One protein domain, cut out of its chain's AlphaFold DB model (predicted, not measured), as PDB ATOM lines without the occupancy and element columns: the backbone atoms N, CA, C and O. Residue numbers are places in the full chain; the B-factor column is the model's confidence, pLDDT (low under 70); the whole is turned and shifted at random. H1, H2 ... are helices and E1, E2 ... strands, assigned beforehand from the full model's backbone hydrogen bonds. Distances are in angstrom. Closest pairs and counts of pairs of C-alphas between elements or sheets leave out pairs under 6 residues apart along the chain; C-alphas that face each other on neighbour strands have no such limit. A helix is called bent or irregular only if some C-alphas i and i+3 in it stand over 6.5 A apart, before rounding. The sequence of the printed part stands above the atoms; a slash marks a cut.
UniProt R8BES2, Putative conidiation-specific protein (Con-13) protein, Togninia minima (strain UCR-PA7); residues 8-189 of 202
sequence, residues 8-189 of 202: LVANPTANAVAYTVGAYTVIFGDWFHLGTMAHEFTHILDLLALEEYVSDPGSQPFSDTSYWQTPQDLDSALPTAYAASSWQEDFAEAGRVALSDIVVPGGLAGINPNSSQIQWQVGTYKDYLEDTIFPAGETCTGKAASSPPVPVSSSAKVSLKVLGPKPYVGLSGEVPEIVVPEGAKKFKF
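This is residues 8 to 189 of the 202 residues of the protein "Putative conidiation-specific protein (Con-13) protein" of Togninia minima (strain UCR-PA7) (UniProt R8BES2). Helix H1 is the middle of this domain: a small three-stranded sheet covers one side of it and H3 crosses its other side, with H5 crossing H3 farther from the sheet and H2 and H4 packing on those two helices. A long stretch with no named element, residues 134 to 189, makes a wide loop that reaches out past the sheet, away from H2 and H4, of which residues 153 to 159 stick out, and folds back to E2, where residues 186 to 187 pair with residues 20 to 21. The printed part has 182 residues with three named strands and five named helices, E1 E2 E3 H1 H2 H3 H4 H5 along the chain; the mixed sheet has the order E1 E3 E2. The class is mostly helix, with under half of the residues in named elements. The whole is only just compact, close to loose, with a radius of gyration of the C-alphas of 18.7 A, and it is elongated, spanning 62 by 39 by 32 A.

Start at E1, residues 8 to 11, parallel to E3, residues 24 to 28, where N 9 and O 25 are 2.8 A apart, within hydrogen-bond range. E2, residues 19 to 21, forms an antiparallel hairpin with E3, with N 19 and O 26 at 2.9 A. Next, H1, residues 34 to 48, is on one face of this sheet, making two layers, a helix on a sheet, at a height over the sheet of 8.7 A. H3, residues 87 to 103, touches H1 at a steep tilt of 61 degrees, opposite ways; the closest C-alphas are those of His 39 and Ala 92, 4.8 A. H5, residues 115 to 133, touches H3 about perpendicular, at 81 degrees, closest at the C-alphas of Ala 98 and Val 122, 5.1 A. H2, residues 66 to 74, touches residues 118 to 124 of H5 at a shallow tilt of 25 degrees, opposite ways, closest at the C-alphas of Pro 71 and Trp 120, 5.1 A. H4, residues 107 to 111, touches residues 97 to 101 of H3, closest at the C-alphas of Asp 101 and Gly 107, 4.1 A. Every O i to N i+4 pair is within hydrogen-bond range in H1, against 4 of 5 in H2, 11 of 13 in H3, 11 of 15 in H5 and 0 of 1 in H4, where 2 of 2 O i to N i+3 pairs are.

Find C-alpha 8 at (300.001, 197.516, 330.806), where E1 begins; E3, the longest strand, measures 13.4 A. From C-alpha 34 at (307.342, 191.373, 338.698), H1 runs 20.8 A. H3 runs 24.3 A, with a kink of 25 degrees near residue 97. H5 runs 21.0 A to C-alpha 133 at (295.994, 196.990, 346.615); it has a kink of 57 degrees near residue 126 and is irregular, with C-alphas 117 and 120 8.2 A apart.

The two C-alphas farthest apart are those of Ser 76 and Lys 161, 62.4 A. The printed part has no cut; the links H1 to H2 and H2 to H3 are long, with 17 and 12 residues. In the last stretch, look for residues 186 to 187, paired antiparallel with residues 20 to 21 of E2. The mean pLDDT of the printed part is 79.7, and 47 residues are under 70: 12 to 14, 137 to 138, 145 to 176 and 180 to 189.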
ATOM      1  N   LEU A   8     298.615 197.973 330.879       79.38
ATOM      2  CA  LEU A   8     300.001 197.516 330.806       79.38
ATOM      3  C   LEU A   8     300.368 197.289 329.335       79.38
ATOM      4  O   LEU A   8     299.768 196.450 328.662       79.38
ATOM      5  N   VAL A   9     301.357 198.025 328.835       77.94
ATOM      6  CA  VAL A   9     301.875 197.900 327.468       77.94
ATOM      7  C   VAL A   9     303.238 197.226 327.520       77.94
ATOM      8  O   VAL A   9     304.214 197.823 327.962       77.94
ATOM      9  N   ALA A  10     303.319 195.986 327.041       75.81
ATOM     10  CA  ALA A  10     304.571 195.242 326.974       75.81
ATOM     11  C   ALA A  10     305.098 195.196 325.534       75.81
ATOM     12  O   ALA A  10     304.419 194.697 324.635       75.81
ATOM     13  N   ASN A  11     306.321 195.684 325.311       73.75
ATOM     14  CA  ASN A  11     307.039 195.496 324.053       73.75
ATOM     15  C   ASN A  11     308.324 194.685 324.296       73.75
ATOM     16  O   ASN A  11     309.356 195.250 324.661       73.75
ATOM     17  N   PRO A  12     308.304 193.368 324.041       69.81
ATOM     18  CA  PRO A  12     309.433 192.495 324.356       69.81
ATOM     19  C   PRO A  12     310.637 192.677 323.417       69.81
ATOM     20  O   PRO A  12     311.696 192.123 323.679       69.81
ATOM     21  N   THR A  13     310.492 193.419 322.314       66.06
ATOM     22  CA  THR A  13     311.512 193.500 321.247       66.06
ATOM     23  C   THR A  13     312.290 194.811 321.215       66.06
ATOM     24  O   THR A  13     313.343 194.885 320.587       66.06
ATOM     25  N   ALA A  14     311.781 195.858 321.864       68.81
ATOM     26  CA  ALA A  14     312.460 197.143 321.919       68.81
ATOM     27  C   ALA A  14     313.431 197.197 323.105       68.81
ATOM     28  O   ALA A  14     313.124 196.732 324.199       68.81
ATOM     29  N   ASN A  15     314.601 197.798 322.880       70.06
ATOM     30  CA  ASN A  15     315.595 198.038 323.920       70.06
ATOM     31  C   ASN A  15     315.362 199.425 324.538       70.06
ATOM     32  O   ASN A  15     315.892 200.429 324.057       70.06
ATOM     33  N   ALA A  16     314.502 199.478 325.549       71.19
ATOM     34  CA  ALA A  16     314.175 200.682 326.302       71.19
ATOM     35  C   ALA A  16     313.945 200.333 327.780       71.19
ATOM     36  O   ALA A  16     313.894 199.162 328.147       71.19
ATOM     37  N   VAL A  17     313.836 201.360 328.619       74.06
ATOM     38  CA  VAL A  17     313.511 201.237 330.047       74.06
ATOM     39  C   VAL A  17     312.001 201.268 330.251       74.06
ATOM     40  O   VAL A  17     311.286 201.865 329.438       74.06
ATOM     41  N   ALA A  18     311.529 200.623 331.317       80.94
ATOM     42  CA  ALA A  18     310.145 200.759 331.749       80.94
ATOM     43  C   ALA A  18     309.843 202.208 332.164       80.94
ATOM     44  O   ALA A  18     310.756 202.975 332.475       80.94
ATOM     45  N   TYR A  19     308.578 202.601 332.047       77.81
ATOM     46  CA  TYR A  19     308.123 203.907 332.497       77.81
ATOM     47  C   TYR A  19     306.615 203.943 332.729       77.81
ATOM     48  O   TYR A  19     305.846 203.182 332.124       77.81
ATOM     49  N   THR A  20     306.199 204.941 333.506       79.88
ATOM     50  CA  THR A  20     304.800 205.258 333.783       79.88
ATOM     51  C   THR A  20     304.396 206.601 333.169       79.88
ATOM     52  O   THR A  20     305.167 207.564 333.124       79.88
ATOM     53  N   VAL A  21     303.174 206.667 332.634       77.50
ATOM     54  CA  VAL A  21     302.555 207.908 332.136       77.50
ATOM     55  C   VAL A  21     301.090 207.914 332.541       77.50
ATOM     56  O   VAL A  21     300.308 207.133 332.001       77.50
ATOM     57  N   GLY A  22     300.703 208.793 333.466       79.00
ATOM     58  CA  GLY A  22     299.356 208.766 334.047       79.00
ATOM     59  C   GLY A  22     299.027 207.371 334.582       79.00
ATOM     60  O   GLY A  22     299.814 206.794 335.318       79.00
ATOM     61  N   ALA A  23     297.914 206.789 334.137       81.88
ATOM     62  CA  ALA A  23     297.478 205.443 334.521       81.88
ATOM     63  C   ALA A  23     298.068 204.291 333.669       81.88
ATOM     64  O   ALA A  23     297.557 203.169 333.704       81.88
ATOM     65  N   TYR A  24     299.087 204.548 332.843       79.88
ATOM     66  CA  TYR A  24     299.666 203.563 331.924       79.88
ATOM     67  C   TYR A  24     301.057 203.138 332.379       79.88
ATOM     68  O   TYR A  24     301.928 203.983 332.574       79.88
ATOM     69  N   THR A  25     301.288 201.830 332.409       82.50
ATOM     70  CA  THR A  25     302.617 201.243 332.596       82.50
ATOM     71  C   THR A  25     303.125 200.708 331.266       82.50
ATOM     72  O   THR A  25     302.431 199.944 330.590       82.50
ATOM     73  N   VAL A  26     304.343 201.081 330.880       81.25
ATOM     74  CA  VAL A  26     304.992 200.603 329.656       81.25
ATOM     75  C   VAL A  26     306.280 199.880 330.021       81.25
ATOM     76  O   VAL A  26     307.127 200.437 330.708       81.25
ATOM     77  N   ILE A  27     306.440 198.643 329.555       78.75
ATOM     78  CA  ILE A  27     307.580 197.787 329.898       78.75
ATOM     79  C   ILE A  27     308.187 197.186 328.636       78.75
ATOM     80  O   ILE A  27     307.479 196.799 327.703       78.75
ATOM     81  N   PHE A  28     309.513 197.095 328.616       77.56
ATOM     82  CA  PHE A  28     310.281 196.670 327.454       77.56
ATOM     83  C   PHE A  28     311.254 195.547 327.789       77.56
ATOM     84  O   PHE A  28     311.878 195.579 328.845       77.56
ATOM     85  N   GLY A  29     311.421 194.605 326.855       77.44
ATOM     86  CA  GLY A  29     312.470 193.578 326.892       77.44
ATOM     87  C   GLY A  29     312.702 192.963 328.277       77.44
ATOM     88  O   GLY A  29     311.769 192.474 328.916       77.44
ATOM     89  N   ASP A  30     313.950 193.037 328.742       79.50
ATOM     90  CA  ASP A  30     314.412 192.439 330.003       79.50
ATOM     91  C   ASP A  30     313.807 193.077 331.265       79.50
ATOM     92  O   ASP A  30     313.886 192.495 332.346       79.50
ATOM     93  N   TRP A  31     313.153 194.238 331.153       77.38
ATOM     94  CA  TRP A  31     312.458 194.887 332.271       77.38
ATOM     95  C   TRP A  31     311.111 194.234 332.592       77.38
ATOM     96  O   TRP A  31     310.459 194.614 333.566       77.38
ATOM     97  N   PHE A  32     310.679 193.246 331.803       80.38
ATOM     98  CA  PHE A  32     309.441 192.504 332.023       80.38
ATOM     99  C   PHE A  32     309.566 191.478 333.158       80.38
ATOM    100  O   PHE A  32     309.562 190.266 332.948       80.38
ATOM    101  N   HIS A  33     309.654 191.973 334.392       82.81
ATOM    102  CA  HIS A  33     309.615 191.161 335.604       82.81
ATOM    103  C   HIS A  33     308.744 191.797 336.693       82.81
ATOM    104  O   HIS A  33     308.508 193.006 336.702       82.81
ATOM    105  N   LEU A  34     308.280 190.969 337.638       85.44
ATOM    106  CA  LEU A  34     307.342 191.373 338.698       85.44
ATOM    107  C   LEU A  34     307.825 192.591 339.493       85.44
ATOM    108  O   LEU A  34     307.035 193.487 339.753       85.44
ATOM    109  N   GLY A  35     309.123 192.659 339.811       87.06
ATOM    110  CA  GLY A  35     309.696 193.804 340.528       87.06
ATOM    111  C   GLY A  35     309.550 195.142 339.794       87.06
ATOM    112  O   GLY A  35     309.219 196.132 340.431       87.06
ATOM    113  N   THR A  36     309.734 195.175 338.470       86.88
ATOM    114  CA  THR A  36     309.535 196.399 337.678       86.88
ATOM    115  C   THR A  36     308.058 196.735 337.571       86.88
ATOM    116  O   THR A  36     307.684 197.883 337.723       86.88
ATOM    117  N   MET A  37     307.187 195.743 337.365       87.25
ATOM    118  CA  MET A  37     305.744 196.003 337.367       87.25
ATOM    119  C   MET A  37     305.277 196.597 338.699       87.25
ATOM    120  O   MET A  37     304.551 197.580 338.699       87.25
ATOM    121  N   ALA A  38     305.737 196.047 339.824       91.56
ATOM    122  CA  ALA A  38     305.454 196.572 341.157       91.56
ATOM    123  C   ALA A  38     305.931 198.023 341.336       91.56
ATOM    124  O   ALA A  38     305.182 198.850 341.855       91.56
ATOM    125  N   HIS A  39     307.144 198.327 340.871       93.62
ATOM    126  CA  HIS A  39     307.699 199.680 340.856       93.62
ATOM    127  C   HIS A  39     306.802 200.648 340.066       93.62
ATOM    128  O   HIS A  39     306.316 201.640 340.596       93.62
ATOM    129  N   GLU A  40     306.505 200.316 338.810       90.12
ATOM    130  CA  GLU A  40     305.726 201.187 337.925       90.12
ATOM    131  C   GLU A  40     304.269 201.343 338.378       90.12
ATOM    132  O   GLU A  40     303.699 202.426 338.302       90.12
ATOM    133  N   PHE A  41     303.643 200.285 338.899       92.81
ATOM    134  CA  PHE A  41     302.305 200.403 339.483       92.81
ATOM    135  C   PHE A  41     302.307 201.296 340.715       92.81
ATOM    136  O   PHE A  41     301.325 201.992 340.953       92.81
ATOM    137  N   THR A  42     303.402 201.314 341.470       95.31
ATOM    138  CA  THR A  42     303.521 202.193 342.626       95.31
ATOM    139  C   THR A  42     303.566 203.663 342.218       95.31
ATOM    140  O   THR A  42     302.853 204.445 342.833       95.31
ATOM    141  N   HIS A  43     304.256 204.028 341.131       93.56
ATOM    142  CA  HIS A  43     304.178 205.390 340.566       93.56
ATOM    143  C   HIS A  43     302.740 205.804 340.213       93.56
ATOM    144  O   HIS A  43     302.357 206.960 340.378       93.56
ATOM    145  N   ILE A  44     301.912 204.865 339.743       92.00
ATOM    146  CA  ILE A  44     300.492 205.135 339.462       92.00
ATOM    147  C   ILE A  44     299.713 205.374 340.761       92.00
ATOM    148  O   ILE A  44     298.894 206.288 340.823       92.00
ATOM    149  N   LEU A  45     299.943 204.552 341.788       94.19
ATOM    150  CA  LEU A  45     299.267 204.688 343.081       94.19
ATOM    151  C   LEU A  45     299.659 205.986 343.794       94.19
ATOM    152  O   LEU A  45     298.788 206.661 344.332       94.19
ATOM    153  N   ASP A  46     300.935 206.353 343.730       94.94
ATOM    154  CA  ASP A  46     301.484 207.601 344.265       94.94
ATOM    155  C   ASP A  46     300.765 208.839 343.710       94.94
ATOM    156  O   ASP A  46     300.463 209.786 344.434       94.94
ATOM    157  N   LEU A  47     300.443 208.808 342.413       90.00
ATOM    158  CA  LEU A  47     299.775 209.913 341.736       90.00
ATOM    159  C   LEU A  47     298.250 209.904 341.906       90.00
ATOM    160  O   LEU A  47     297.664 210.976 342.008       90.00
ATOM    161  N   LEU A  48     297.614 208.725 341.867       89.38
ATOM    162  CA  LEU A  48     296.159 208.612 341.680       89.38
ATOM    163  C   LEU A  48     295.400 208.028 342.874       89.38
ATOM    164  O   LEU A  48     294.233 208.347 343.074       89.38
ATOM    165  N   ALA A  49     296.012 207.131 343.648       91.94
ATOM    166  CA  ALA A  49     295.306 206.439 344.730       91.94
ATOM    167  C   ALA A  49     295.275 207.235 346.037       91.94
ATOM    168  O   ALA A  49     294.498 206.913 346.928       91.94
ATOM    169  N   LEU A  50     296.117 208.264 346.141       93.19
ATOM    170  CA  LEU A  50     296.338 209.049 347.354       93.19
ATOM    171  C   LEU A  50     296.035 210.540 347.135       93.19
ATOM    172  O   LEU A  50     296.534 211.403 347.853       93.19
ATOM    173  N   GLU A  51     295.198 210.844 346.138       89.56
ATOM    174  CA  GLU A  51     294.843 212.209 345.734       89.56
ATOM    175  C   GLU A  51     294.210 213.041 346.863       89.56
ATOM    176  O   GLU A  51     294.344 214.263 346.881       89.56
ATOM    177  N   GLU A  52     293.557 212.407 347.838       91.88
ATOM    178  CA  GLU A  52     292.955 213.102 348.985       91.88
ATOM    179  C   GLU A  52     293.983 213.680 349.976       91.88
ATOM    180  O   GLU A  52     293.645 214.540 350.792       91.88
ATOM    181  N   TYR A  53     295.242 213.241 349.894       94.38
ATOM    182  CA  TYR A  53     296.323 213.650 350.795       94.38
ATOM    183  C   TYR A  53     297.246 214.719 350.197       94.38
ATOM    184  O   TYR A  53     298.179 215.170 350.868       94.38
ATOM    185  N   VAL A  54     297.003 215.141 348.954       92.75
ATOM    186  CA  VAL A  54     297.837 216.119 348.243       92.75
ATOM    187  C   VAL A  54     297.103 217.443 348.039       92.75
ATOM    188  O   VAL A  54     295.877 217.523 348.068       92.75
ATOM    189  N   SER A  55     297.866 218.520 347.843       90.88
ATOM    190  CA  SER A  55     297.302 219.866 347.651       90.88
ATOM    191  C   SER A  55     296.897 220.164 346.205       90.88
ATOM    192  O   SER A  55     296.084 221.058 345.973       90.88
ATOM    193  N   ASP A  56     297.445 219.409 345.248       86.25
ATOM    194  CA  ASP A  56     297.166 219.522 343.813       86.25
ATOM    195  C   ASP A  56     296.922 218.123 343.205       86.25
ATOM    196  O   ASP A  56     297.845 217.521 342.635       86.25
ATOM    197  N   PRO A  57     295.706 217.560 343.387       82.94
ATOM    198  CA  PRO A  57     295.343 216.224 342.920       82.94
ATOM    199  C   PRO A  57     295.680 215.991 341.451       82.94
ATOM    200  O   PRO A  57     295.361 216.800 340.576       82.94
ATOM    201  N   GLY A  58     296.354 214.873 341.181       72.69
ATOM    202  CA  GLY A  58     296.725 214.475 339.832       72.69
ATOM    203  C   GLY A  58     297.945 215.189 339.225       72.69
ATOM    204  O   GLY A  58     298.429 214.805 338.154       72.69
ATOM    205  N   SER A  59     298.491 216.194 339.906       81.06
ATOM    206  CA  SER A  59     299.735 216.864 339.501       81.06
ATOM    207  C   SER A  59     300.848 216.690 340.529       81.06
ATOM    208  O   SER A  59     302.020 216.594 340.148       81.06
ATOM    209  N   GLN A  60     300.488 216.635 341.812       88.44
ATOM    210  CA  GLN A  60     301.385 216.370 342.927       88.44
ATOM    211  C   GLN A  60     301.264 214.897 343.359       88.44
ATOM    212  O   GLN A  60     300.176 214.492 343.763       88.44
ATOM    213  N   PRO A  61     302.348 214.104 343.316       92.31
ATOM    214  CA  PRO A  61     302.360 212.767 343.903       92.31
ATOM    215  C   PRO A  61     302.370 212.823 345.438       92.31
ATOM    216  O   PRO A  61     302.888 213.773 346.036       92.31
ATOM    217  N   PHE A  62     301.837 211.789 346.084       96.50
ATOM    218  CA  PHE A  62     301.840 211.646 347.541       96.50
ATOM    219  C   PHE A  62     303.255 211.659 348.135       96.50
ATOM    220  O   PHE A  62     303.470 212.254 349.194       96.50
ATOM    221  N   SER A  63     304.233 211.093 347.427       97.31
ATOM    222  CA  SER A  63     305.645 211.071 347.812       97.31
ATOM    223  C   SER A  63     306.236 212.470 348.040       97.31
ATOM    224  O   SER A  63     307.180 212.638 348.810       97.31
ATOM    225  N   ASP A  64     305.686 213.500 347.385       96.19
ATOM    226  CA  ASP A  64     306.122 214.894 347.540       96.19
ATOM    227  C   ASP A  64     305.555 215.566 348.805       96.19
ATOM    228  O   ASP A  64     305.829 216.742 349.061       96.19
ATOM    229  N   THR A  65     304.763 214.853 349.603       97.62
ATOM    230  CA  THR A  65     304.172 215.370 350.840       97.62
ATOM    231  C   THR A  65     304.973 214.967 352.078       97.62
ATOM    232  O   THR A  65     305.735 213.999 352.087       97.62
ATOM    233  N   SER A  66     304.734 215.671 353.188       97.75
ATOM    234  CA  SER A  66     305.292 215.291 354.489       97.75
ATOM    235  C   SER A  66     304.772 213.944 354.997       97.75
ATOM    236  O   SER A  66     305.434 213.342 355.838       97.75
ATOM    237  N   TYR A  67     303.621 213.465 354.502       97.88
ATOM    238  CA  TYR A  67     303.091 212.150 354.873       97.88
ATOM    239  C   TYR A  67     304.032 211.018 354.459       97.88
ATOM    240  O   TYR A  67     304.115 210.029 355.178       97.88
ATOM    241  N   TRP A  68     304.774 211.184 353.357       98.19
ATOM    242  CA  TRP A  68     305.815 210.245 352.942       98.19
ATOM    243  C   TRP A  68     307.203 210.605 353.477       98.19
ATOM    244  O   TRP A  68     307.896 209.765 354.050       98.19
ATOM    245  N   GLN A  69     307.603 211.870 353.327       98.38
ATOM    246  CA  GLN A  69     308.976 212.300 353.621       98.38
ATOM    247  C   GLN A  69     309.331 212.149 355.103       98.38
ATOM    248  O   GLN A  69     310.442 211.755 355.434       98.38
ATOM    249  N   THR A  70     308.383 212.406 356.014       98.31
ATOM    250  CA  THR A  70     308.655 212.290 357.456       98.31
ATOM    251  C   THR A  70     308.945 210.842 357.881       98.31
ATOM    252  O   THR A  70     309.942 210.634 358.568       98.31
ATOM    253  N   PRO A  71     308.149 209.826 357.492       97.75
ATOM    254  CA  PRO A  71     308.521 208.429 357.712       97.75
ATOM    255  C   PRO A  71     309.844 208.017 357.065       97.75
ATOM    256  O   PRO A  71     310.623 207.317 357.707       97.75
ATOM    257  N   GLN A  72     310.128 208.472 355.840       97.50
ATOM    258  CA  GLN A  72     311.414 208.217 355.182       97.50
ATOM    259  C   GLN A  72     312.585 208.741 356.022       97.50
ATOM    260  O   GLN A  72     313.522 207.988 356.287       97.50
ATOM    261  N   ASP A  73     312.499 209.966 356.541       97.81
ATOM    262  CA  ASP A  73     313.537 210.571 357.386       97.81
ATOM    263  C   ASP A  73     313.787 209.815 358.713       97.81
ATOM    264  O   ASP A  73     314.825 210.006 359.354       97.81
ATOM    265  N   LEU A  74     312.853 208.963 359.158       98.00
ATOM    266  CA  LEU A  74     313.018 208.117 360.350       98.00
ATOM    267  C   LEU A  74     313.778 206.816 360.067       98.00
ATOM    268  O   LEU A  74     314.251 206.164 361.004       98.00
ATOM    269  N   ASP A  75     313.881 206.419 358.801       98.12
ATOM    270  CA  ASP A  75     314.602 205.228 358.385       98.12
ATOM    271  C   ASP A  75     316.106 205.496 358.254       98.12
ATOM    272  O   ASP A  75     316.571 206.549 357.823       98.12
ATOM    273  N   SER A  76     316.906 204.498 358.626       97.75
ATOM    274  CA  SER A  76     318.374 204.583 358.550       97.75
ATOM    275  C   SER A  76     318.942 204.189 357.183       97.75
ATOM    276  O   SER A  76     320.156 204.253 356.979       97.75
ATOM    277  N   ALA A  77     318.086 203.728 356.268       96.38
ATOM    278  CA  ALA A  77     318.458 203.259 354.942       96.38
ATOM    279  C   ALA A  77     317.339 203.524 353.922       96.38
ATOM    280  O   ALA A  77     316.219 203.880 354.275       96.38
ATOM    281  N   LEU A  78     317.660 203.298 352.648       94.81
ATOM    282  CA  LEU A  78     316.702 203.256 351.545       94.81
ATOM    283  C   LEU A  78     316.602 201.823 350.998       94.81
ATOM    284  O   LEU A  78     317.577 201.068 351.120       94.81
ATOM    285  N   PRO A  79     315.485 201.430 350.352       91.06
ATOM    286  CA  PRO A  79     315.322 200.082 349.803       91.06
ATOM    287  C   PRO A  79     316.398 199.706 348.774       91.06
ATOM    288  O   PRO A  79     316.876 198.570 348.754       91.06
ATOM    289  N   THR A  80     316.801 200.662 347.931       90.31
ATOM    290  CA  THR A  80     317.891 200.513 346.959       90.31
ATOM    291  C   THR A  80     318.647 201.831 346.780       90.31
ATOM    292  O   THR A  80     318.206 202.886 347.220       90.31
ATOM    293  N   ALA A  81     319.790 201.803 346.089       87.94
ATOM    294  CA  ALA A  81     320.492 203.035 345.718       87.94
ATOM    295  C   ALA A  81     319.678 203.916 344.750       87.94
ATOM    296  O   ALA A  81     319.910 205.118 344.672       87.94
ATOM    297  N   TYR A  82     318.747 203.318 344.002       86.31
ATOM    298  CA  TYR A  82     317.927 204.023 343.025       86.31
ATOM    299  C   TYR A  82     316.838 204.880 343.680       86.31
ATOM    300  O   TYR A  82     316.552 205.973 343.195       86.31
ATOM    301  N   ALA A  83     316.328 204.438 344.832       90.44
ATOM    302  CA  ALA A  83     315.412 205.197 345.682       90.44
ATOM    303  C   ALA A  83     315.928 206.618 345.999       90.44
ATOM    304  O   ALA A  83     315.161 207.567 346.048       90.44
ATOM    305  N   ALA A  84     317.249 206.814 346.094       92.19
ATOM    306  CA  ALA A  84     317.852 208.120 346.380       92.19
ATOM    307  C   ALA A  84     317.710 209.163 345.248       92.19
ATOM    308  O   ALA A  84     318.184 210.290 345.388       92.19
ATOM    309  N   SER A  85     317.150 208.791 344.095       90.25
ATOM    310  CA  SER A  85     317.088 209.666 342.920       90.25
ATOM    311  C   SER A  85     315.988 210.728 343.001       90.25
ATOM    312  O   SER A  85     316.179 211.829 342.482       90.25
ATOM    313  N   SER A  86     314.857 210.422 343.641       94.25
ATOM    314  CA  SER A  86     313.750 211.350 343.908       94.25
ATOM    315  C   SER A  86     312.760 210.728 344.894       94.25
ATOM    316  O   SER A  86     312.777 209.516 345.091       94.25
ATOM    317  N   TRP A  87     311.859 211.532 345.465       96.38
ATOM    318  CA  TRP A  87     310.822 211.032 346.374       96.38
ATOM    319  C   TRP A  87     309.892 210.009 345.723       96.38
ATOM    320  O   TRP A  87     309.516 209.029 346.355       96.38
ATOM    321  N   GLN A  88     309.570 210.208 344.447       94.44
ATOM    322  CA  GLN A  88     308.731 209.296 343.673       94.44
ATOM    323  C   GLN A  88     309.413 207.930 343.531       94.44
ATOM    324  O   GLN A  88     308.783 206.883 343.637       94.44
ATOM    325  N   GLU A  89     310.727 207.933 343.299       93.88
ATOM    326  CA  GLU A  89     311.505 206.708 343.101       93.88
ATOM    327  C   GLU A  89     311.765 205.969 344.407       93.88
ATOM    328  O   GLU A  89     311.765 204.739 344.438       93.88
ATOM    329  N   ASP A  90     311.929 206.718 345.492       97.25
ATOM    330  CA  ASP A  90     311.931 206.178 346.839       97.25
ATOM    331  C   ASP A  90     310.617 205.458 347.158       97.25
ATOM    332  O   ASP A  90     310.626 204.267 347.483       97.25
ATOM    333  N   PHE A  91     309.484 206.126 346.935       97.75
ATOM    334  CA  PHE A  91     308.157 205.543 347.121       97.75
ATOM    335  C   PHE A  91     307.945 204.293 346.254       97.75
ATOM    336  O   PHE A  91     307.477 203.259 346.743       97.75
ATOM    337  N   ALA A  92     308.349 204.335 344.981       95.81
ATOM    338  CA  ALA A  92     308.247 203.206 344.060       95.81
ATOM    339  C   ALA A  92     309.110 202.004 344.466       95.81
ATOM    340  O   ALA A  92     308.657 200.854 344.402       95.81
ATOM    341  N   GLU A  93     310.336 202.242 344.929       95.31
ATOM    342  CA  GLU A  93     311.204 201.182 345.434       95.31
ATOM    343  C   GLU A  93     310.713 200.628 346.779       95.31
ATOM    344  O   GLU A  93     310.752 199.409 346.973       95.31
ATOM    345  N   ALA A  94     310.174 201.475 347.661       96.75
ATOM    346  CA  ALA A  94     309.526 201.054 348.900       96.75
ATOM    347  C   ALA A  94     308.294 200.180 348.624       96.75
ATOM    348  O   ALA A  94     308.123 199.139 349.259       96.75
ATOM    349  N   GLY A  95     307.496 200.505 347.603       95.75
ATOM    350  CA  GLY A  95     306.362 199.683 347.183       95.75
ATOM    351  C   GLY A  95     306.754 198.254 346.800       95.75
ATOM    352  O   GLY A  95     306.070 197.298 347.167       95.75
ATOM    353  N   ARG A  96     307.906 198.053 346.145       91.56
ATOM    354  CA  ARG A  96     308.397 196.701 345.798       91.56
ATOM    355  C   ARG A  96     308.645 195.835 347.032       91.56
ATOM    356  O   ARG A  96     308.313 194.645 347.029       91.56
ATOM    357  N   VAL A  97     309.267 196.410 348.061       93.25
ATOM    358  CA  VAL A  97     309.568 195.692 349.308       93.25
ATOM    359  C   VAL A  97     308.331 195.558 350.189       93.25
ATOM    360  O   VAL A  97     308.116 194.476 350.730       93.25
ATOM    361  N   ALA A  98     307.469 196.572 350.253       95.12
ATOM    362  CA  ALA A  98     306.214 196.525 350.998       95.12
ATOM    363  C   ALA A  98     305.247 195.472 350.440       95.12
ATOM    364  O   ALA A  98     304.678 194.698 351.202       95.12
ATOM    365  N   LEU A  99     305.134 195.340 349.115       92.56
ATOM    366  CA  LEU A  99     304.358 194.256 348.499       92.56
ATOM    367  C   LEU A  99     304.860 192.875 348.923       92.56
ATOM    368  O   LEU A  99     304.055 191.974 349.137       92.56
ATOM    369  N   SER A 100     306.177 192.710 349.073       89.94
ATOM    370  CA  SER A 100     306.750 191.468 349.601       89.94
ATOM    371  C   SER A 100     306.424 191.289 351.088       89.94
ATOM    372  O   SER A 100     306.096 190.179 351.491       89.94
ATOM    373  N   ASP A 101     306.463 192.360 351.886       93.19
ATOM    374  CA  ASP A 101     306.081 192.335 353.306       93.19
ATOM    375  C   ASP A 101     304.624 191.899 353.518       93.19
ATOM    376  O   ASP A 101     304.347 191.116 354.422       93.19
ATOM    377  N   ILE A 102     303.715 192.354 352.653       91.38
ATOM    378  CA  ILE A 102     302.286 192.020 352.715       91.38
ATOM    379  C   ILE A 102     302.046 190.538 352.387       91.38
ATOM    380  O   ILE A 102     301.306 189.851 353.089       91.38
ATOM    381  N   VAL A 103     302.641 190.027 351.302       89.38
ATOM    382  CA  VAL A 103     302.244 188.718 350.740       89.38
ATOM    383  C   VAL A 103     303.113 187.542 351.187       89.38
ATOM    384  O   VAL A 103     302.705 186.389 351.028       89.38
ATOM    385  N   VAL A 104     304.321 187.786 351.703       88.56
ATOM    386  CA  VAL A 104     305.238 186.715 352.117       88.56
ATOM    387  C   VAL A 104     304.943 186.301 353.563       88.56
ATOM    388  O   VAL A 104     304.953 187.147 354.455       88.56
ATOM    389  N   PRO A 105     304.744 184.999 353.853       88.12
ATOM    390  CA  PRO A 105     304.604 184.526 355.227       88.12
ATOM    391  C   PRO A 105     305.814 184.910 356.091       88.12
ATOM    392  O   PRO A 105     306.947 184.548 355.780       88.12
ATOM    393  N   GLY A 106     305.566 185.624 357.192       86.44
ATOM    394  CA  GLY A 106     306.619 186.173 358.057       86.44
ATOM    395  C   GLY A 106     307.127 187.561 357.644       86.44
ATOM    396  O   GLY A 106     308.002 188.102 358.320       86.44
ATOM    397  N   GLY A 107     306.570 188.137 356.577       90.25
ATOM    398  CA  GLY A 107     306.871 189.478 356.090       90.25
ATOM    399  C   GLY A 107     308.322 189.665 355.659       90.25
ATOM    400  O   GLY A 107     309.109 188.722 355.527       90.25
ATOM    401  N   LEU A 108     308.701 190.923 355.472       90.38
ATOM    402  CA  LEU A 108     310.040 191.329 355.077       90.38
ATOM    403  C   LEU A 108     311.068 190.967 356.154       90.38
ATOM    404  O   LEU A 108     312.187 190.586 355.819       90.38
ATOM    405  N   ALA A 109     310.682 190.998 357.432       90.75
ATOM    406  CA  ALA A 109     311.527 190.567 358.547       90.75
ATOM    407  C   ALA A 109     311.944 189.091 358.462       90.75
ATOM    408  O   ALA A 109     313.051 188.742 358.871       90.75
ATOM    409  N   GLY A 110     311.097 188.229 357.891       87.06
ATOM    410  CA  GLY A 110     311.399 186.811 357.694       87.06
ATOM    411  C   GLY A 110     312.404 186.526 356.573       87.06
ATOM    412  O   GLY A 110     312.995 185.447 356.552       87.06
ATOM    413  N   ILE A 111     312.613 187.473 355.651       85.50
ATOM    414  CA  ILE A 111     313.432 187.271 354.441       85.50
ATOM    415  C   ILE A 111     314.580 188.277 354.285       85.50
ATOM    416  O   ILE A 111     315.486 188.044 353.486       85.50
ATOM    417  N   ASN A 112     314.571 189.379 355.040       87.19
ATOM    418  CA  ASN A 112     315.598 190.413 355.008       87.19
ATOM    419  C   ASN A 112     315.968 190.865 356.439       87.19
ATOM    420  O   ASN A 112     315.169 191.537 357.103       87.19
ATOM    421  N   PRO A 113     317.195 190.569 356.911       89.25
ATOM    422  CA  PRO A 113     317.638 190.941 358.257       89.25
ATOM    423  C   PRO A 113     317.781 192.458 358.465       89.25
ATOM    424  O   PRO A 113     317.831 192.904 359.606       89.25
ATOM    425  N   ASN A 114     317.825 193.248 357.388       90.19
ATOM    426  CA  ASN A 114     317.924 194.708 357.441       90.19
ATOM    427  C   ASN A 114     316.558 195.405 357.318       90.19
ATOM    428  O   ASN A 114     316.508 196.624 357.206       90.19
ATOM    429  N   SER A 115     315.452 194.657 357.327       92.12
ATOM    430  CA  SER A 115     314.087 195.196 357.194       92.12
ATOM    431  C   SER A 115     313.751 196.304 358.200       92.12
ATOM    432  O   SER A 115     313.061 197.252 357.843       92.12
ATOM    433  N   SER A 116     314.297 196.246 359.418       95.75
ATOM    434  CA  SER A 116     314.112 197.287 360.439       95.75
ATOM    435  C   SER A 116     314.709 198.648 360.066       95.75
ATOM    436  O   SER A 116     314.343 199.651 360.668       95.75
ATOM    437  N   GLN A 117     315.621 198.699 359.090       96.69
ATOM    438  CA  GLN A 117     316.265 199.939 358.649       96.69
ATOM    439  C   GLN A 117     315.389 200.776 357.712       96.69
ATOM    440  O   GLN A 117     315.726 201.940 357.517       96.69
ATOM    441  N   ILE A 118     314.340 200.175 357.134       96.81
ATOM    442  CA  ILE A 118     313.399 200.776 356.167       96.81
ATOM    443  C   ILE A 118     311.931 200.606 356.606       96.81
ATOM    444  O   ILE A 118     311.001 200.609 355.795       96.81
ATOM    445  N   GLN A 119     311.719 200.319 357.889       96.56
ATOM    446  CA  GLN A 119     310.424 199.890 358.408       96.56
ATOM    447  C   GLN A 119     309.381 201.009 358.393       96.56
ATOM    448  O   GLN A 119     308.193 200.709 358.292       96.56
ATOM    449  N   TRP A 120     309.793 202.275 358.496       98.19
ATOM    450  CA  TRP A 120     308.861 203.399 358.542       98.19
ATOM    451  C   TRP A 120     308.257 203.670 357.168       98.19
ATOM    452  O   TRP A 120     307.038 203.816 357.066       98.19
ATOM    453  N   GLN A 121     309.064 203.638 356.108       97.12
ATOM    454  CA  GLN A 121     308.591 203.697 354.722       97.12
ATOM    455  C   GLN A 121     307.694 202.508 354.380       97.12
ATOM    456  O   GLN A 121     306.613 202.690 353.824       97.12
ATOM    457  N   VAL A 122     308.104 201.287 354.745       96.88
ATOM    458  CA  VAL A 122     307.307 200.075 354.483       96.88
ATOM    459  C   VAL A 122     305.974 200.116 355.230       96.88
ATOM    460  O   VAL A 122     304.940 199.819 354.636       96.88
ATOM    461  N   GLY A 123     305.978 200.505 356.507       97.38
ATOM    462  CA  GLY A 123     304.763 200.663 357.306       97.38
ATOM    463  C   GLY A 123     303.833 201.720 356.719       97.38
ATOM    464  O   GLY A 123     302.674 201.428 356.458       97.38
ATOM    465  N   THR A 124     304.371 202.896 356.389       98.25
ATOM    466  CA  THR A 124     303.603 203.988 355.769       98.25
ATOM    467  C   THR A 124     302.984 203.551 354.448       98.25
ATOM    468  O   THR A 124     301.802 203.776 354.217       98.25
ATOM    469  N   TYR A 125     303.745 202.874 353.584       98.00
ATOM    470  CA  TYR A 125     303.209 202.360 352.326       98.00
ATOM    471  C   TYR A 125     301.995 201.453 352.558       98.00
ATOM    472  O   TYR A 125     300.973 201.589 351.888       98.00
ATOM    473  N   LYS A 126     302.097 200.532 353.520       96.50
ATOM    474  CA  LYS A 126     301.016 199.602 353.856       96.50
ATOM    475  C   LYS A 126     299.804 200.321 354.433       96.50
ATOM    476  O   LYS A 126     298.700 200.085 353.956       96.50
ATOM    477  N   ASP A 127     300.020 201.234 355.376       96.69
ATOM    478  CA  ASP A 127     298.950 201.979 356.047       96.69
ATOM    479  C   ASP A 127     298.055 202.733 355.051       96.69
ATOM    480  O   ASP A 127     296.844 202.807 355.248       96.69
ATOM    481  N   TYR A 128     298.632 203.258 353.966       96.56
ATOM    482  CA  TYR A 128     297.882 203.998 352.947       96.56
ATOM    483  C   TYR A 128     297.389 203.139 351.776       96.56
ATOM    484  O   TYR A 128     296.370 203.464 351.164       96.56
ATOM    485  N   LEU A 129     298.100 202.067 351.407       95.31
ATOM    486  CA  LEU A 129     297.839 201.361 350.149       95.31
ATOM    487  C   LEU A 129     297.474 199.885 350.283       95.31
ATOM    488  O   LEU A 129     296.989 199.334 349.296       95.31
ATOM    489  N   GLU A 130     297.665 199.224 351.424       93.06
ATOM    490  CA  GLU A 130     297.430 197.776 351.532       93.06
ATOM    491  C   GLU A 130     295.990 197.405 351.157       93.06
ATOM    492  O   GLU A 130     295.794 196.615 350.233       93.06
ATOM    493  N   ASP A 131     294.997 198.066 351.755       90.62
ATOM    494  CA  ASP A 131     293.576 197.834 351.457       90.62
ATOM    495  C   ASP A 131     293.198 198.266 350.034       90.62
ATOM    496  O   ASP A 131     292.366 197.645 349.370       90.62
ATOM    497  N   THR A 132     293.873 199.288 349.507       89.12
ATOM    498  CA  THR A 132     293.705 199.707 348.113       89.12
ATOM    499  C   THR A 132     294.229 198.642 347.145       89.12
ATOM    500  O   THR A 132     293.677 198.434 346.057       89.12
ATOM    501  N   ILE A 133     295.338 197.980 347.472       89.56
ATOM    502  CA  ILE A 133     295.994 196.990 346.615       89.56
ATOM    503  C   ILE A 133     295.306 195.629 346.733       89.56
ATOM    504  O   ILE A 133     295.014 195.021 345.697       89.56
ATOM    505  N   PHE A 134     295.022 195.203 347.961       87.50
ATOM    506  CA  PHE A 134     294.447 193.918 348.339       87.50
ATOM    507  C   PHE A 134     293.146 194.118 349.134       87.50
ATOM    508  O   PHE A 134     293.094 193.786 350.317       87.50
ATOM    509  N   PRO A 135     292.075 194.624 348.497       82.00
ATOM    510  CA  PRO A 135     290.809 194.845 349.184       82.00
ATOM    511  C   PRO A 135     290.287 193.524 349.758       82.00
ATOM    512  O   PRO A 135     290.195 192.516 349.049       82.00
ATOM    513  N   ALA A 136     289.966 193.517 351.052       76.06
ATOM    514  CA  ALA A 136     289.623 192.321 351.816       76.06
ATOM    515  C   ALA A 136     288.254 191.733 351.414       76.06
ATOM    516  O   ALA A 136     287.257 191.867 352.117       76.06
ATOM    517  N   GLY A 137     288.203 191.052 350.268       66.25
ATOM    518  CA  GLY A 137     286.977 190.457 349.726       66.25
ATOM    519  C   GLY A 137     286.027 191.455 349.056       66.25
ATOM    520  O   GLY A 137     284.952 191.051 348.612       66.25
ATOM    521  N   GLU A 138     286.418 192.725 348.952       68.44
ATOM    522  CA  GLU A 138     285.650 193.761 348.262       68.44
ATOM    523  C   GLU A 138     285.973 193.815 346.759       68.44
ATOM    524  O   GLU A 138     287.007 193.338 346.282       68.44
ATOM    525  N   THR A 139     285.054 194.390 345.986       72.38
ATOM    526  CA  THR A 139     285.231 194.663 344.555       72.38
ATOM    527  C   THR A 139     285.721 196.091 344.354       72.38
ATOM    528  O   THR A 139     285.262 196.982 345.060       72.38
ATOM    529  N   CYS A 140     286.582 196.331 343.357       72.12
ATOM    530  CA  CYS A 140     286.982 197.689 342.970       72.12
ATOM    531  C   CYS A 140     285.755 198.596 342.782       72.12
ATOM    532  O   CYS A 140     284.784 198.196 342.133       72.12
ATOM    533  N   THR A 141     285.820 199.806 343.330       76.25
ATOM    534  CA  THR A 141     284.721 200.784 343.321       76.25
ATOM    535  C   THR A 141     284.690 201.629 342.059       76.25
ATOM    536  O   THR A 141     283.739 202.368 341.838       76.25
ATOM    537  N   GLY A 142     285.711 201.498 341.221       75.25
ATOM    538  CA  GLY A 142     285.912 202.298 340.030       75.25
ATOM    539  C   GLY A 142     286.989 201.710 339.129       75.25
ATOM    540  O   GLY A 142     287.545 200.627 339.364       75.25
ATOM    541  N   LYS A 143     287.264 202.417 338.035       79.81
ATOM    542  CA  LYS A 143     288.326 202.051 337.100       79.81
ATOM    543  C   LYS A 143     288.834 203.280 336.352       79.81
ATOM    544  O   LYS A 143     288.048 204.079 335.852       79.81
ATOM    545  N   ALA A 144     290.147 203.376 336.185       75.94
ATOM    546  CA  ALA A 144     290.771 204.336 335.294       75.94
ATOM    547  C   ALA A 144     290.244 204.183 333.861       75.94
ATOM    548  O   ALA A 144     290.016 203.069 333.359       75.94
ATOM    549  N   ALA A 145     290.077 205.329 333.208       69.88
ATOM    550  CA  ALA A 145     289.549 205.435 331.861       69.88
ATOM    551  C   ALA A 145     290.218 204.464 330.884       69.88
ATOM    552  O   ALA A 145     291.445 204.355 330.811       69.88
ATOM    553  N   SER A 146     289.410 203.750 330.097       65.56
ATOM    554  CA  SER A 146     289.967 202.889 329.048       65.56
ATOM    555  C   SER A 146     290.381 203.738 327.853       65.56
ATOM    556  O   SER A 146     289.590 204.524 327.339       65.56
ATOM    557  N   SER A 147     291.602 203.539 327.352       59.31
ATOM    558  CA  SER A 147     291.991 204.111 326.063       59.31
ATOM    559  C   SER A 147     291.087 203.583 324.941       59.31
ATOM    560  O   SER A 147     290.682 202.413 324.988       59.31
ATOM    561  N   PRO A 148     290.842 204.370 323.877       59.81
ATOM    562  CA  PRO A 148     290.233 203.849 322.663       59.81
ATOM    563  C   PRO A 148     290.987 202.607 322.150       59.81
ATOM    564  O   PRO A 148     292.215 202.553 322.269       59.81
ATOM    565  N   PRO A 149     290.304 201.617 321.549       56.34
ATOM    566  CA  PRO A 149     290.962 200.417 321.052       56.34
ATOM    567  C   PRO A 149     291.966 200.780 319.956       56.34
ATOM    568  O   PRO A 149     291.638 201.530 319.030       56.34
ATOM    569  N   VAL A 150     293.178 200.234 320.042       51.06
ATOM    570  CA  VAL A 150     294.212 200.439 319.023       51.06
ATOM    571  C   VAL A 150     293.965 199.456 317.872       51.06
ATOM    572  O   VAL A 150     293.912 198.248 318.109       51.06
ATOM    573  N   PRO A 151     293.797 199.924 316.621       49.31
ATOM    574  CA  PRO A 151     293.675 199.032 315.475       49.31
ATOM    575  C   PRO A 151     294.930 198.171 315.316       49.31
ATOM    576  O   PRO A 151     296.048 198.665 315.453       49.31
ATOM    577  N   VAL A 152     294.755 196.895 314.969       47.12
ATOM    578  CA  VAL A 152     295.873 195.985 314.694       47.12
ATOM    579  C   VAL A 152     296.558 196.425 313.396       47.12
ATOM    580  O   VAL A 152     296.149 196.034 312.304       47.12
ATOM    581  N   SER A 153     297.589 197.267 313.477       45.94
ATOM    582  CA  SER A 153     298.397 197.631 312.312       45.94
ATOM    583  C   SER A 153     299.409 196.526 312.013       45.94
ATOM    584  O   SER A 153     300.590 196.640 312.327       45.94
ATOM    585  N   SER A 154     298.952 195.453 311.370       44.19
ATOM    586  CA  SER A 154     299.798 194.844 310.343       44.19
ATOM    587  C   SER A 154     299.613 195.656 309.062       44.19
ATOM    588  O   SER A 154     298.544 196.215 308.823       44.19
ATOM    589  N   SER A 155     300.651 195.756 308.247       44.22
ATOM    590  CA  SER A 155     300.748 196.548 307.015       44.22
ATOM    591  C   SER A 155     299.747 196.196 305.894       44.22
ATOM    592  O   SER A 155     299.991 196.512 304.732       44.22
ATOM    593  N   ALA A 156     298.613 195.564 306.190       39.47
ATOM    594  CA  ALA A 156     297.512 195.394 305.260       39.47
ATOM    595  C   ALA A 156     296.453 196.464 305.537       39.47
ATOM    596  O   ALA A 156     295.945 196.593 306.647       39.47
ATOM    597  N   LYS A 157     296.099 197.229 304.504       40.41
ATOM    598  CA  LYS A 157     294.944 198.132 304.491       40.41
ATOM    599  C   LYS A 157     293.664 197.330 304.770       40.41
ATOM    600  O   LYS A 157     292.979 196.919 303.837       40.41
ATOM    601  N   VAL A 158     293.331 197.089 306.035       44.62
ATOM    602  CA  VAL A 158     292.029 196.533 306.404       44.62
ATOM    603  C   VAL A 158     291.031 197.680 306.331       44.62
ATOM    604  O   VAL A 158     291.120 198.660 307.067       44.62
ATOM    605  N   SER A 159     290.115 197.588 305.369       43.94
ATOM    606  CA  SER A 159     289.021 198.542 305.202       43.94
ATOM    607  C   SER A 159     288.262 198.709 306.522       43.94
ATOM    608  O   SER A 159     287.865 197.718 307.135       43.94
ATOM    609  N   LEU A 160     287.989 199.956 306.922       45.91
ATOM    610  CA  LEU A 160     287.170 200.305 308.095       45.91
ATOM    611  C   LEU A 160     285.750 199.701 308.064       45.91
ATOM    612  O   LEU A 160     285.048 199.773 309.061       45.91
ATOM    613  N   LYS A 161     285.321 199.108 306.939       45.81
ATOM    614  CA  LYS A 161     284.065 198.348 306.819       45.81
ATOM    615  C   LYS A 161     284.167 196.884 307.283       45.81
ATOM    616  O   LYS A 161     283.136 196.239 307.420       45.81
ATOM    617  N   VAL A 162     285.381 196.345 307.443       47.81
ATOM    618  CA  VAL A 162     285.648 194.939 307.824       47.81
ATOM    619  C   VAL A 162     285.899 194.807 309.326       47.81
ATOM    620  O   VAL A 162     285.584 193.783 309.924       47.81
ATOM    621  N   LEU A 163     286.433 195.857 309.949       45.88
ATOM    622  CA  LEU A 163     286.435 195.984 311.398       45.88
ATOM    623  C   LEU A 163     284.994 196.292 311.811       45.88
ATOM    624  O   LEU A 163     284.403 197.243 311.301       45.88
ATOM    625  N   GLY A 164     284.413 195.455 312.671       47.09
ATOM    626  CA  GLY A 164     283.083 195.689 313.235       47.09
ATOM    627  C   GLY A 164     282.968 197.063 313.919       47.09
ATOM    628  O   GLY A 164     283.949 197.812 313.988       47.09
ATOM    629  N   PRO A 165     281.781 197.428 314.437       49.75
ATOM    630  CA  PRO A 165     281.627 198.675 315.181       49.75
ATOM    631  C   PRO A 165     282.719 198.780 316.252       49.75
ATOM    632  O   PRO A 165     283.050 197.786 316.902       49.75
ATOM    633  N   LYS A 166     283.305 199.978 316.398       47.44
ATOM    634  CA  LYS A 166     284.323 200.236 317.425       47.44
ATOM    635  C   LYS A 166     283.797 199.709 318.765       47.44
ATOM    636  O   LYS A 166     282.666 200.059 319.113       47.44
ATOM    637  N   PRO A 167     284.573 198.894 319.500       49.38
ATOM    638  CA  PRO A 167     284.187 198.485 320.840       49.38
ATOM    639  C   PRO A 167     283.826 199.718 321.665       49.38
ATOM    640  O   PRO A 167     284.572 200.702 321.671       49.38
ATOM    641  N   TYR A 168     282.667 199.679 322.317       50.41
ATOM    642  CA  TYR A 168     282.289 200.707 323.273       50.41
ATOM    643  C   TYR A 168     283.263 200.629 324.452       50.41
ATOM    644  O   TYR A 168     283.375 199.588 325.094       50.41
ATOM    645  N   VAL A 169     284.013 201.708 324.675       56.84
ATOM    646  CA  VAL A 169     285.004 201.818 325.762       56.84
ATOM    647  C   VAL A 169     284.467 202.541 326.990       56.84
ATOM    648  O   VAL A 169     285.186 202.655 327.977       56.84
ATOM    649  N   GLY A 170     283.217 203.010 326.942       55.19
ATOM    650  CA  GLY A 170     282.553 203.508 328.136       55.19
ATOM    651  C   GLY A 170     282.360 202.360 329.120       55.19
ATOM    652  O   GLY A 170     281.964 201.254 328.740       55.19
ATOM    653  N   LEU A 171     282.674 202.614 330.385       57.84
ATOM    654  CA  LEU A 171     282.300 201.706 331.459       57.84
ATOM    655  C   LEU A 171     280.765 201.656 331.534       57.84
ATOM    656  O   LEU A 171     280.088 202.638 331.222       57.84
ATOM    657  N   SER A 172     280.191 200.507 331.899       54.81
ATOM    658  CA  SER A 172     278.761 200.450 332.222       54.81
ATOM    659  C   SER A 172     278.486 201.445 333.348       54.81
ATOM    660  O   SER A 172     279.269 201.494 334.292       54.81
ATOM    661  N   GLY A 173     277.393 202.211 333.262       52.81
ATOM    662  CA  GLY A 173     277.122 203.391 334.105       52.81
ATOM    663  C   GLY A 173     277.036 203.183 335.625       52.81
ATOM    664  O   GLY A 173     276.707 204.125 336.333       52.81
ATOM    665  N   GLU A 174     277.326 201.982 336.120       60.00
ATOM    666  CA  GLU A 174     277.462 201.642 337.540       60.00
ATOM    667  C   GLU A 174     278.920 201.677 338.039       60.00
ATOM    668  O   GLU A 174     279.131 201.618 339.245       60.00
ATOM    669  N   VAL A 175     279.928 201.786 337.159       61.22
ATOM    670  CA  VAL A 175     281.349 201.871 337.551       61.22
ATOM    671  C   VAL A 175     281.871 203.299 337.334       61.22
ATOM    672  O   VAL A 175     282.037 203.701 336.178       61.22
ATOM    673  N   PRO A 176     282.145 204.061 338.409       69.88
ATOM    674  CA  PRO A 176     282.834 205.347 338.354       69.88
ATOM    675  C   PRO A 176     284.159 205.288 337.580       69.88
ATOM    676  O   PRO A 176     284.957 204.358 337.737       69.88
ATOM    677  N   GLU A 177     284.403 206.306 336.755       72.25
ATOM    678  CA  GLU A 177     285.670 206.490 336.048       72.25
ATOM    679  C   GLU A 177     286.605 207.361 336.888       72.25
ATOM    680  O   GLU A 177     286.236 208.468 337.287       72.25
ATOM    681  N   ILE A 178     287.815 206.866 337.152       76.12
ATOM    682  CA  ILE A 178     288.846 207.668 337.820       76.12
ATOM    683  C   ILE A 178     289.370 208.697 336.827       76.12
ATOM    684  O   ILE A 178     289.776 208.350 335.710       76.12
ATOM    685  N   VAL A 179     289.367 209.960 337.249       71.56
ATOM    686  CA  VAL A 179     289.875 211.074 336.457       71.56
ATOM    687  C   VAL A 179     291.392 210.963 336.397       71.56
ATOM    688  O   VAL A 179     292.080 211.211 337.375       71.56
ATOM    689  N   VAL A 180     291.920 210.594 335.230       66.19
ATOM    690  CA  VAL A 180     293.363 210.636 334.977       66.19
ATOM    691  C   VAL A 180     293.697 212.016 334.398       66.19
ATOM    692  O   VAL A 180     293.183 212.348 333.326       66.19
ATOM    693  N   PRO A 181     294.546 212.819 335.051       61.69
ATOM    694  CA  PRO A 181     294.880 214.174 334.614       61.69
ATOM    695  C   PRO A 181     295.445 214.216 333.191       61.69
ATOM    696  O   PRO A 181     296.383 213.484 332.847       61.69
ATOM    697  N   GLU A 182     294.908 215.104 332.349       49.97
ATOM    698  CA  GLU A 182     295.472 215.358 331.021       49.97
ATOM    699  C   GLU A 182     296.878 215.959 331.154       49.97
ATOM    700  O   GLU A 182     297.079 216.998 331.776       49.97
ATOM    701  N   GLY A 183     297.873 215.308 330.544       48.12
ATOM    702  CA  GLY A 183     299.263 215.765 330.599       48.12
ATOM    703  C   GLY A 183     300.061 215.268 331.806       48.12
ATOM    704  O   GLY A 183     301.169 215.770 332.008       48.12
ATOM    705  N   ALA A 184     299.553 214.271 332.551       51.84
ATOM    706  CA  ALA A 184     300.316 213.560 333.579       51.84
ATOM    707  C   ALA A 184     301.740 213.276 333.074       51.84
ATOM    708  O   ALA A 184     301.937 212.711 331.986       51.84
ATOM    709  N   LYS A 185     302.733 213.774 333.821       49.91
ATOM    710  CA  LYS A 185     304.128 213.818 333.373       49.91
ATOM    711  C   LYS A 185     304.574 212.421 332.949       49.91
ATOM    712  O   LYS A 185     304.297 211.426 333.611       49.91
ATOM    713  N   LYS A 186     305.296 212.345 331.826       47.62
ATOM    714  CA  LYS A 186     306.042 211.132 331.495       47.62
ATOM    715  C   LYS A 186     307.156 210.991 332.516       47.62
ATOM    716  O   LYS A 186     308.131 211.740 332.463       47.62
ATOM    717  N   PHE A 187     307.026 210.012 333.387       50.34
ATOM    718  CA  PHE A 187     308.071 209.599 334.300       50.34
ATOM    719  C   PHE A 187     309.037 208.703 333.527       50.34
ATOM    720  O   PHE A 187     308.952 207.483 333.544       50.34
ATOM    721  N   LYS A 188     309.885 209.325 332.699       41.25
ATOM    722  CA  LYS A 188     310.906 208.612 331.931       41.25
ATOM    723  C   LYS A 188     312.136 208.484 332.810       41.25
ATOM    724  O   LYS A 188     312.935 209.419 332.850       41.25
ATOM    725  N   PHE A 189     312.308 207.340 333.451       44.69
ATOM    726  CA  PHE A 189     313.428 207.170 334.352       44.69
ATOM    727  C   PHE A 189     314.431 206.127 333.869       44.69
ATOM    728  O   PHE A 189     314.095 205.068 333.344       44.69
TER     729      PHE A 189